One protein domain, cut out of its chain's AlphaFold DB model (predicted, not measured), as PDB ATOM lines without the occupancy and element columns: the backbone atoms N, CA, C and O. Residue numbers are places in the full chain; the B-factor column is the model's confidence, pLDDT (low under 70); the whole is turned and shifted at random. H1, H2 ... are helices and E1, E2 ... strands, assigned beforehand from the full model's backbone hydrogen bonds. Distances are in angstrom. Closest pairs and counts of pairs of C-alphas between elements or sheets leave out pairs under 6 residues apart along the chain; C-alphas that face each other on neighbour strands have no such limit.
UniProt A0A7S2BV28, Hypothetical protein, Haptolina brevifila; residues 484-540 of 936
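This is residues 484 to 540 of the 936 residues of the protein "Hypothetical protein" of Haptolina brevifila (UniProt A0A7S2BV28). Two helices, H2 and H3, pack on each other at a steep angle, the first turns of H3 meeting the middle of H2, while a short helix H1 packs on H2 from before it. Away from this helical part the chain runs out through the short strand E1 into a long loop, residues 514 to 527, of which residues 517 to 522 stick out free before the loop folds back to H3. The printed part has 57 residues with three named helices and one named strand, in the order H1, H2, E1, H3, and its class is mostly helix. E1 pairs with no named strand, but residues 484 to 485 pair with residues 512 to 513 of E1 in parallel. The whole is compact, with a radius of gyration of the C-alphas of 11.2 A, and only just elongated, spanning 35 by 23 by 18 A.

Residues 484 to 485 form a short parallel pairing with residues 512 to 513 of E1, the strand of residues 511 to 513. H1, residues 487 to 490, is only just apart from E1, the closest C-alphas being 8.4 A apart. H1 touches H2, residues 495 to 505; their closest C-alphas, of Thr 490 and Arg 498, are 5.7 A apart. The closest C-alphas of H2 and E1 are those of Ala 505 and Leu 511, at 6.2 A. H2 touches H3, residues 528 to 540, with the C-alphas of Ala 500 and Leu 531 closest at 6.2 A. These two helices run the same way at a steep tilt of 58 degrees. H1 and H3 are apart, and so are E1 and H3. In H2 and H3 every O i to N i+4 pair is within hydrogen-bond range; H1 is too short for such a pair, and its one O i to N i+3 pair is not within range.

H1, residues 487 to 490, begins at C-alpha 487 (46.242, -45.447, 53.062). H2, residues 495 to 505, measures 15.7 A from first to last C-alpha and begins at C-alpha 495 (52.892, -33.560, 55.003). E1 covers residues 511 to 513. H3, residues 528 to 540, is the longest helix by residues, measures 18.1 A and ends at C-alpha 540 (40.789, -18.340, 47.304).

The two C-alphas farthest apart are those of Lys 517 and Leu 540, at 35.7 A. The printed part has no cut. The links from H1 to H2 and from H2 to E1 are tight, and the link from E1 to H3, with 14 residues, is long. The mean pLDDT of the printed part is 84.8, and residues 516 to 518 are under 70.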
ATOM      1  N   PHE A 484      38.359 -39.930  46.525       89.19
ATOM      2  CA  PHE A 484      38.717 -41.339  46.655       89.19
ATOM      3  C   PHE A 484      40.148 -41.469  47.186       89.19
ATOM      4  O   PHE A 484      41.103 -41.075  46.517       89.19
ATOM      5  N   VAL A 485      40.300 -42.016  48.391       88.12
ATOM      6  CA  VAL A 485      41.578 -42.047  49.119       88.12
ATOM      7  C   VAL A 485      41.947 -43.458  49.557       88.12
ATOM      8  O   VAL A 485      41.092 -44.237  49.975       88.12
ATOM      9  N   SER A 486      43.235 -43.794  49.517       86.75
ATOM     10  CA  SER A 486      43.757 -44.998  50.172       86.75
ATOM     11  C   SER A 486      44.613 -44.632  51.389       86.75
ATOM     12  O   SER A 486      44.828 -43.456  51.697       86.75
ATOM     13  N   LYS A 487      45.182 -45.644  52.057       83.75
ATOM     14  CA  LYS A 487      46.242 -45.447  53.062       83.75
ATOM     15  C   LYS A 487      47.424 -44.630  52.523       83.75
ATOM     16  O   LYS A 487      48.084 -43.956  53.302       83.75
ATOM     17  N   ARG A 488      47.688 -44.637  51.208       83.31
ATOM     18  CA  ARG A 488      48.726 -43.789  50.597       83.31
ATOM     19  C   ARG A 488      48.433 -42.300  50.798       83.31
ATOM     20  O   ARG A 488      49.374 -41.552  51.035       83.31
ATOM     21  N   THR A 489      47.167 -41.886  50.733       84.81
ATOM     22  CA  THR A 489      46.734 -40.504  50.987       84.81
ATOM     23  C   THR A 489      46.643 -40.225  52.489       84.81
ATOM     24  O   THR A 489      47.294 -39.311  52.990       84.81
ATOM     25  N   THR A 490      45.878 -41.035  53.229       82.31
ATOM     26  CA  THR A 490      45.521 -40.743  54.631       82.31
ATOM     27  C   THR A 490      46.660 -40.994  55.621       82.31
ATOM     28  O   THR A 490      46.810 -40.257  56.592       82.31
ATOM     29  N   GLU A 491      47.518 -41.983  55.358       83.81
ATOM     30  CA  GLU A 491      48.722 -42.287  56.147       83.81
ATOM     31  C   GLU A 491      49.994 -41.737  55.465       83.81
ATOM     32  O   GLU A 491      51.109 -42.109  55.841       83.81
ATOM     33  N   SER A 492      49.845 -40.839  54.472       83.06
ATOM     34  CA  SER A 492      50.951 -40.319  53.655       83.06
ATOM     35  C   SER A 492      52.114 -39.820  54.507       83.06
ATOM     36  O   SER A 492      51.920 -39.133  55.514       83.06
ATOM     37  N   LYS A 493      53.343 -40.137  54.083       81.38
ATOM     38  CA  LYS A 493      54.563 -39.535  54.642       81.38
ATOM     39  C   LYS A 493      54.789 -38.110  54.147       81.38
ATOM     40  O   LYS A 493      55.587 -37.407  54.760       81.38
ATOM     41  N   ASP A 494      54.118 -37.710  53.072       81.06
ATOM     42  CA  ASP A 494      54.140 -36.330  52.617       81.06
ATOM     43  C   ASP A 494      53.201 -35.474  53.493       81.06
ATOM     44  O   ASP A 494      52.006 -35.789  53.590       81.06
ATOM     45  N   PRO A 495      53.710 -34.415  54.153       81.56
ATOM     46  CA  PRO A 495      52.892 -33.560  55.003       81.56
ATOM     47  C   PRO A 495      51.780 -32.818  54.246       81.56
ATOM     48  O   PRO A 495      50.717 -32.601  54.829       81.56
ATOM     49  N   PHE A 496      51.992 -32.452  52.974       87.50
ATOM     50  CA  PHE A 496      51.004 -31.722  52.178       87.50
ATOM     51  C   PHE A 496      49.817 -32.622  51.844       87.50
ATOM     52  O   PHE A 496      48.690 -32.261  52.162       87.50
ATOM     53  N   ILE A 497      50.053 -33.823  51.301       87.50
ATOM     54  CA  ILE A 497      48.979 -34.768  50.932       87.50
ATOM     55  C   ILE A 497      48.084 -35.086  52.143       87.50
ATOM     56  O   ILE A 497      46.852 -35.128  52.038       87.50
ATOM     57  N   ARG A 498      48.704 -35.281  53.315       86.62
ATOM     58  CA  ARG A 498      47.983 -35.552  54.562       86.62
ATOM     59  C   ARG A 498      47.154 -34.346  55.015       86.62
ATOM     60  O   ARG A 498      45.991 -34.523  55.346       86.62
ATOM     61  N   TRP A 499      47.723 -33.138  55.002       91.94
ATOM     62  CA  TRP A 499      46.987 -31.917  55.346       91.94
ATOM     63  C   TRP A 499      45.853 -31.628  54.353       91.94
ATOM     64  O   TRP A 499      44.720 -31.452  54.784       91.94
ATOM     65  N   ALA A 500      46.126 -31.643  53.047       91.69
ATOM     66  CA  ALA A 500      45.177 -31.300  51.987       91.69
ATOM     67  C   ALA A 500      43.933 -32.203  52.008       91.69
ATOM     68  O   ALA A 500      42.803 -31.721  51.953       91.69
ATOM     69  N   SER A 501      44.130 -33.518  52.158       89.38
ATOM     70  CA  SER A 501      43.014 -34.467  52.257       89.38
ATOM     71  C   SER A 501      42.148 -34.246  53.509       89.38
ATOM     72  O   SER A 501      40.929 -34.366  53.418       89.38
ATOM     73  N   THR A 502      42.723 -33.844  54.650       89.81
ATOM     74  CA  THR A 502      41.950 -33.437  55.842       89.81
ATOM     75  C   THR A 502      41.258 -32.079  55.646       89.81
ATOM     76  O   THR A 502      40.055 -31.967  55.859       89.81
ATOM     77  N   PHE A 503      41.985 -31.072  55.160       91.62
ATOM     78  CA  PHE A 503      41.516 -29.697  54.941       91.62
ATOM     79  C   PHE A 503      40.281 -29.621  54.027       91.62
ATOM     80  O   PHE A 503      39.365 -28.834  54.289       91.62
ATOM     81  N   LEU A 504      40.251 -30.454  52.979       91.94
ATOM     82  CA  LEU A 504      39.124 -30.583  52.053       91.94
ATOM     83  C   LEU A 504      37.964 -31.402  52.642       91.94
ATOM     84  O   LEU A 504      36.805 -31.084  52.377       91.94
ATOM     85  N   ALA A 505      38.247 -32.415  53.468       89.50
ATOM     86  CA  ALA A 505      37.213 -33.176  54.169       89.50
ATOM     87  C   ALA A 505      36.414 -32.283  55.131       89.50
ATOM     88  O   ALA A 505      35.183 -32.274  55.084       89.50
ATOM     89  N   ASP A 506      37.116 -31.462  55.920       89.00
ATOM     90  CA  ASP A 506      36.527 -30.488  56.850       89.00
ATOM     91  C   ASP A 506      35.685 -29.411  56.134       89.00
ATOM     92  O   ASP A 506      34.794 -28.811  56.735       89.00
ATOM     93  N   ARG A 507      35.939 -29.180  54.836       88.81
ATOM     94  CA  ARG A 507      35.216 -28.227  53.970       88.81
ATOM     95  C   ARG A 507      34.234 -28.904  53.006       88.81
ATOM     96  O   ARG A 507      33.776 -28.293  52.046       88.81
ATOM     97  N   GLY A 508      33.844 -30.147  53.296       84.69
ATOM     98  CA  GLY A 508      32.703 -30.799  52.653       84.69
ATOM     99  C   GLY A 508      33.010 -31.589  51.380       84.69
ATOM    100  O   GLY A 508      32.083 -31.847  50.617       84.69
ATOM    101  N   ALA A 509      34.259 -32.014  51.153       89.56
ATOM    102  CA  ALA A 509      34.620 -33.001  50.130       89.56
ATOM    103  C   ALA A 509      34.805 -34.397  50.777       89.56
ATOM    104  O   ALA A 509      35.892 -34.695  51.279       89.56
ATOM    105  N   PRO A 510      33.776 -35.274  50.827       88.00
ATOM    106  CA  PRO A 510      33.813 -36.441  51.709       88.00
ATOM    107  C   PRO A 510      34.831 -37.486  51.249       88.00
ATOM    108  O   PRO A 510      34.811 -37.903  50.086       88.00
ATOM    109  N   LEU A 511      35.679 -37.942  52.175       87.94
ATOM    110  CA  LEU A 511      36.679 -38.978  51.920       87.94
ATOM    111  C   LEU A 511      36.014 -40.351  51.780       87.94
ATOM    112  O   LEU A 511      35.383 -40.845  52.715       87.94
ATOM    113  N   VAL A 512      36.189 -40.982  50.622       86.81
ATOM    114  CA  VAL A 512      35.698 -42.331  50.325       86.81
ATOM    115  C   VAL A 512      36.892 -43.290  50.314       86.81
ATOM    116  O   VAL A 512      37.785 -43.124  49.478       86.81
ATOM    117  N   PRO A 513      36.948 -44.285  51.218       83.12
ATOM    118  CA  PRO A 513      38.059 -45.227  51.262       83.12
ATOM    119  C   PRO A 513      38.055 -46.146  50.034       83.12
ATOM    120  O   PRO A 513      37.035 -46.729  49.670       83.12
ATOM    121  N   LEU A 514      39.221 -46.296  49.409       81.44
ATOM    122  CA  LEU A 514      39.444 -47.210  48.294       81.44
ATOM    123  C   LEU A 514      39.749 -48.626  48.785       81.44
ATOM    124  O   LEU A 514      40.832 -48.899  49.310       81.44
ATOM    125  N   GLU A 515      38.813 -49.541  48.541       71.50
ATOM    126  CA  GLU A 515      39.018 -50.971  48.771       71.50
ATOM    127  C   GLU A 515      40.106 -51.550  47.840       71.50
ATOM    128  O   GLU A 515      40.181 -51.190  46.655       71.50
ATOM    129  N   PRO A 516      40.954 -52.486  48.316       64.25
ATOM    130  CA  PRO A 516      41.976 -53.106  47.483       64.25
ATOM    131  C   PRO A 516      41.366 -53.792  46.254       64.25
ATOM    132  O   PRO A 516      40.569 -54.714  46.385       64.25
ATOM    133  N   LYS A 517      41.814 -53.403  45.052       64.88
ATOM    134  CA  LYS A 517      41.294 -53.860  43.741       64.88
ATOM    135  C   LYS A 517      39.901 -53.330  43.347       64.88
ATOM    136  O   LYS A 517      39.294 -53.908  42.446       64.88
ATOM    137  N   ALA A 518      39.419 -52.233  43.937       67.44
ATOM    138  CA  ALA A 518      38.283 -51.485  43.386       67.44
ATOM    139  C   ALA A 518      38.488 -51.160  41.886       67.44
ATOM    140  O   ALA A 518      39.625 -51.008  41.423       67.44
ATOM    141  N   ASN A 519      37.403 -51.074  41.103       72.50
ATOM    142  CA  ASN A 519      37.512 -50.856  39.657       72.50
ATOM    143  C   ASN A 519      38.080 -49.458  39.338       72.50
ATOM    144  O   ASN A 519      37.377 -48.455  39.459       72.50
ATOM    145  N   LYS A 520      39.335 -49.415  38.870       73.62
ATOM    146  CA  LYS A 520      40.090 -48.190  38.552       73.62
ATOM    147  C   LYS A 520      39.390 -47.243  37.573       73.62
ATOM    148  O   LYS A 520      39.613 -46.043  37.659       73.62
ATOM    149  N   ASN A 521      38.552 -47.760  36.673       71.81
ATOM    150  CA  ASN A 521      37.820 -46.938  35.705       71.81
ATOM    151  C   ASN A 521      36.738 -46.074  36.370       71.81
ATOM    152  O   ASN A 521      36.389 -45.020  35.851       71.81
ATOM    153  N   LEU A 522      36.199 -46.526  37.506       74.19
ATOM    154  CA  LEU A 522      35.180 -45.805  38.268       74.19
ATOM    155  C   LEU A 522      35.778 -45.106  39.503       74.19
ATOM    156  O   LEU A 522      35.318 -44.030  39.892       74.19
ATOM    157  N   PHE A 523      36.832 -45.690  40.080       81.25
ATOM    158  CA  PHE A 523      37.464 -45.272  41.331       81.25
ATOM    159  C   PHE A 523      38.972 -45.039  41.142       81.25
ATOM    160  O   PHE A 523      39.807 -45.903  41.417       81.25
ATOM    161  N   SER A 524      39.310 -43.850  40.651       81.88
ATOM    162  CA  SER A 524      40.669 -43.308  40.615       81.88
ATOM    163  C   SER A 524      41.045 -42.737  41.985       81.88
ATOM    164  O   SER A 524      40.273 -41.961  42.537       81.88
ATOM    165  N   GLU A 525      42.219 -43.082  42.522       85.12
ATOM    166  CA  GLU A 525      42.776 -42.399  43.703       85.12
ATOM    167  C   GLU A 525      43.040 -40.922  43.379       85.12
ATOM    168  O   GLU A 525      43.557 -40.621  42.302       85.12
ATOM    169  N   VAL A 526      42.669 -40.023  44.297       87.62
ATOM    170  CA  VAL A 526      42.866 -38.573  44.147       87.62
ATOM    171  C   VAL A 526      44.343 -38.263  43.884       87.62
ATOM    172  O   VAL A 526      45.232 -38.765  44.582       87.62
ATOM    173  N   SER A 527      44.619 -37.456  42.859       88.25
ATOM    174  CA  SER A 527      45.986 -37.049  42.529       88.25
ATOM    175  C   SER A 527      46.456 -35.904  43.434       88.25
ATOM    176  O   SER A 527      45.654 -35.177  44.019       88.25
ATOM    177  N   GLU A 528      47.771 -35.716  43.549       86.56
ATOM    178  CA  GLU A 528      48.329 -34.552  44.254       86.56
ATOM    179  C   GLU A 528      47.927 -33.234  43.576       86.56
ATOM    180  O   GLU A 528      47.606 -32.269  44.255       86.56
ATOM    181  N   ASP A 529      47.860 -33.236  42.245       87.69
ATOM    182  CA  ASP A 529      47.417 -32.110  41.420       87.69
ATOM    183  C   ASP A 529      45.936 -31.753  41.664       87.69
ATOM    184  O   ASP A 529      45.594 -30.585  41.827       87.69
ATOM    185  N   GLU A 530      45.059 -32.753  41.815       89.56
ATOM    186  CA  GLU A 530      43.651 -32.544  42.180       89.56
ATOM    187  C   GLU A 530      43.500 -32.045  43.630       89.56
ATOM    188  O   GLU A 530      42.648 -31.194  43.904       89.56
ATOM    189  N   LEU A 531      44.327 -32.539  44.560       91.00
ATOM    190  CA  LEU A 531      44.385 -32.016  45.930       91.00
ATOM    191  C   LEU A 531      44.846 -30.553  45.945       91.00
ATOM    192  O   LEU A 531      44.234 -29.743  46.641       91.00
ATOM    193  N   GLU A 532      45.876 -30.198  45.174       90.38
ATOM    194  CA  GLU A 532      46.345 -28.818  45.026       90.38
ATOM    195  C   GLU A 532      45.270 -27.913  44.430       90.38
ATOM    196  O   GLU A 532      44.923 -26.917  45.065       90.38
ATOM    197  N   ALA A 533      44.694 -28.278  43.281       90.12
ATOM    198  CA  ALA A 533      43.657 -27.501  42.605       90.12
ATOM    199  C   ALA A 533      42.483 -27.188  43.542       90.12
ATOM    200  O   ALA A 533      42.125 -26.026  43.736       90.12
ATOM    201  N   ARG A 534      41.936 -28.218  44.205       90.56
ATOM    202  CA  ARG A 534      40.821 -28.070  45.149       90.56
ATOM    203  C   ARG A 534      41.204 -27.252  46.390       90.56
ATOM    204  O   ARG A 534      40.366 -26.504  46.890       90.56
ATOM    205  N   CYS A 535      42.442 -27.359  46.884       91.44
ATOM    206  CA  CYS A 535      42.919 -26.529  47.998       91.44
ATOM    207  C   CYS A 535      43.087 -25.058  47.594       91.44
ATOM    208  O   CYS A 535      42.715 -24.184  48.375       91.44
ATOM    209  N   VAL A 536      43.607 -24.767  46.396       90.69
ATOM    210  CA  VAL A 536      43.704 -23.395  45.869       90.69
ATOM    211  C   VAL A 536      42.314 -22.780  45.736       90.69
ATOM    212  O   VAL A 536      42.082 -21.699  46.273       90.69
ATOM    213  N   ASP A 537      41.385 -23.486  45.091       89.06
ATOM    214  CA  ASP A 537      39.996 -23.056  44.909       89.06
ATOM    215  C   ASP A 537      39.340 -22.656  46.237       89.06
ATOM    216  O   ASP A 537      38.731 -21.591  46.355       89.06
ATOM    217  N   GLU A 538      39.489 -23.499  47.259       89.94
ATOM    218  CA  GLU A 538      38.846 -23.293  48.551       89.94
ATOM    219  C   GLU A 538      39.555 -22.235  49.414       89.94
ATOM    220  O   GLU A 538      38.894 -21.460  50.104       89.94
ATOM    221  N   LEU A 539      40.882 -22.103  49.330       88.62
ATOM    222  CA  LEU A 539      41.598 -21.004  49.990       88.62
ATOM    223  C   LEU A 539      41.267 -19.645  49.349       88.62
ATOM    224  O   LEU A 539      41.072 -18.667  50.071       88.62
ATOM    225  N   LEU A 540      41.141 -19.575  48.018       86.25
ATOM    226  CA  LEU A 540      40.789 -18.340  47.304       86.25
ATOM    227  C   LEU A 540      39.348 -17.876  47.571       86.25
ATOM    228  O   LEU A 540      39.092 -16.672  47.570       86.25
TER     229      LEU A 540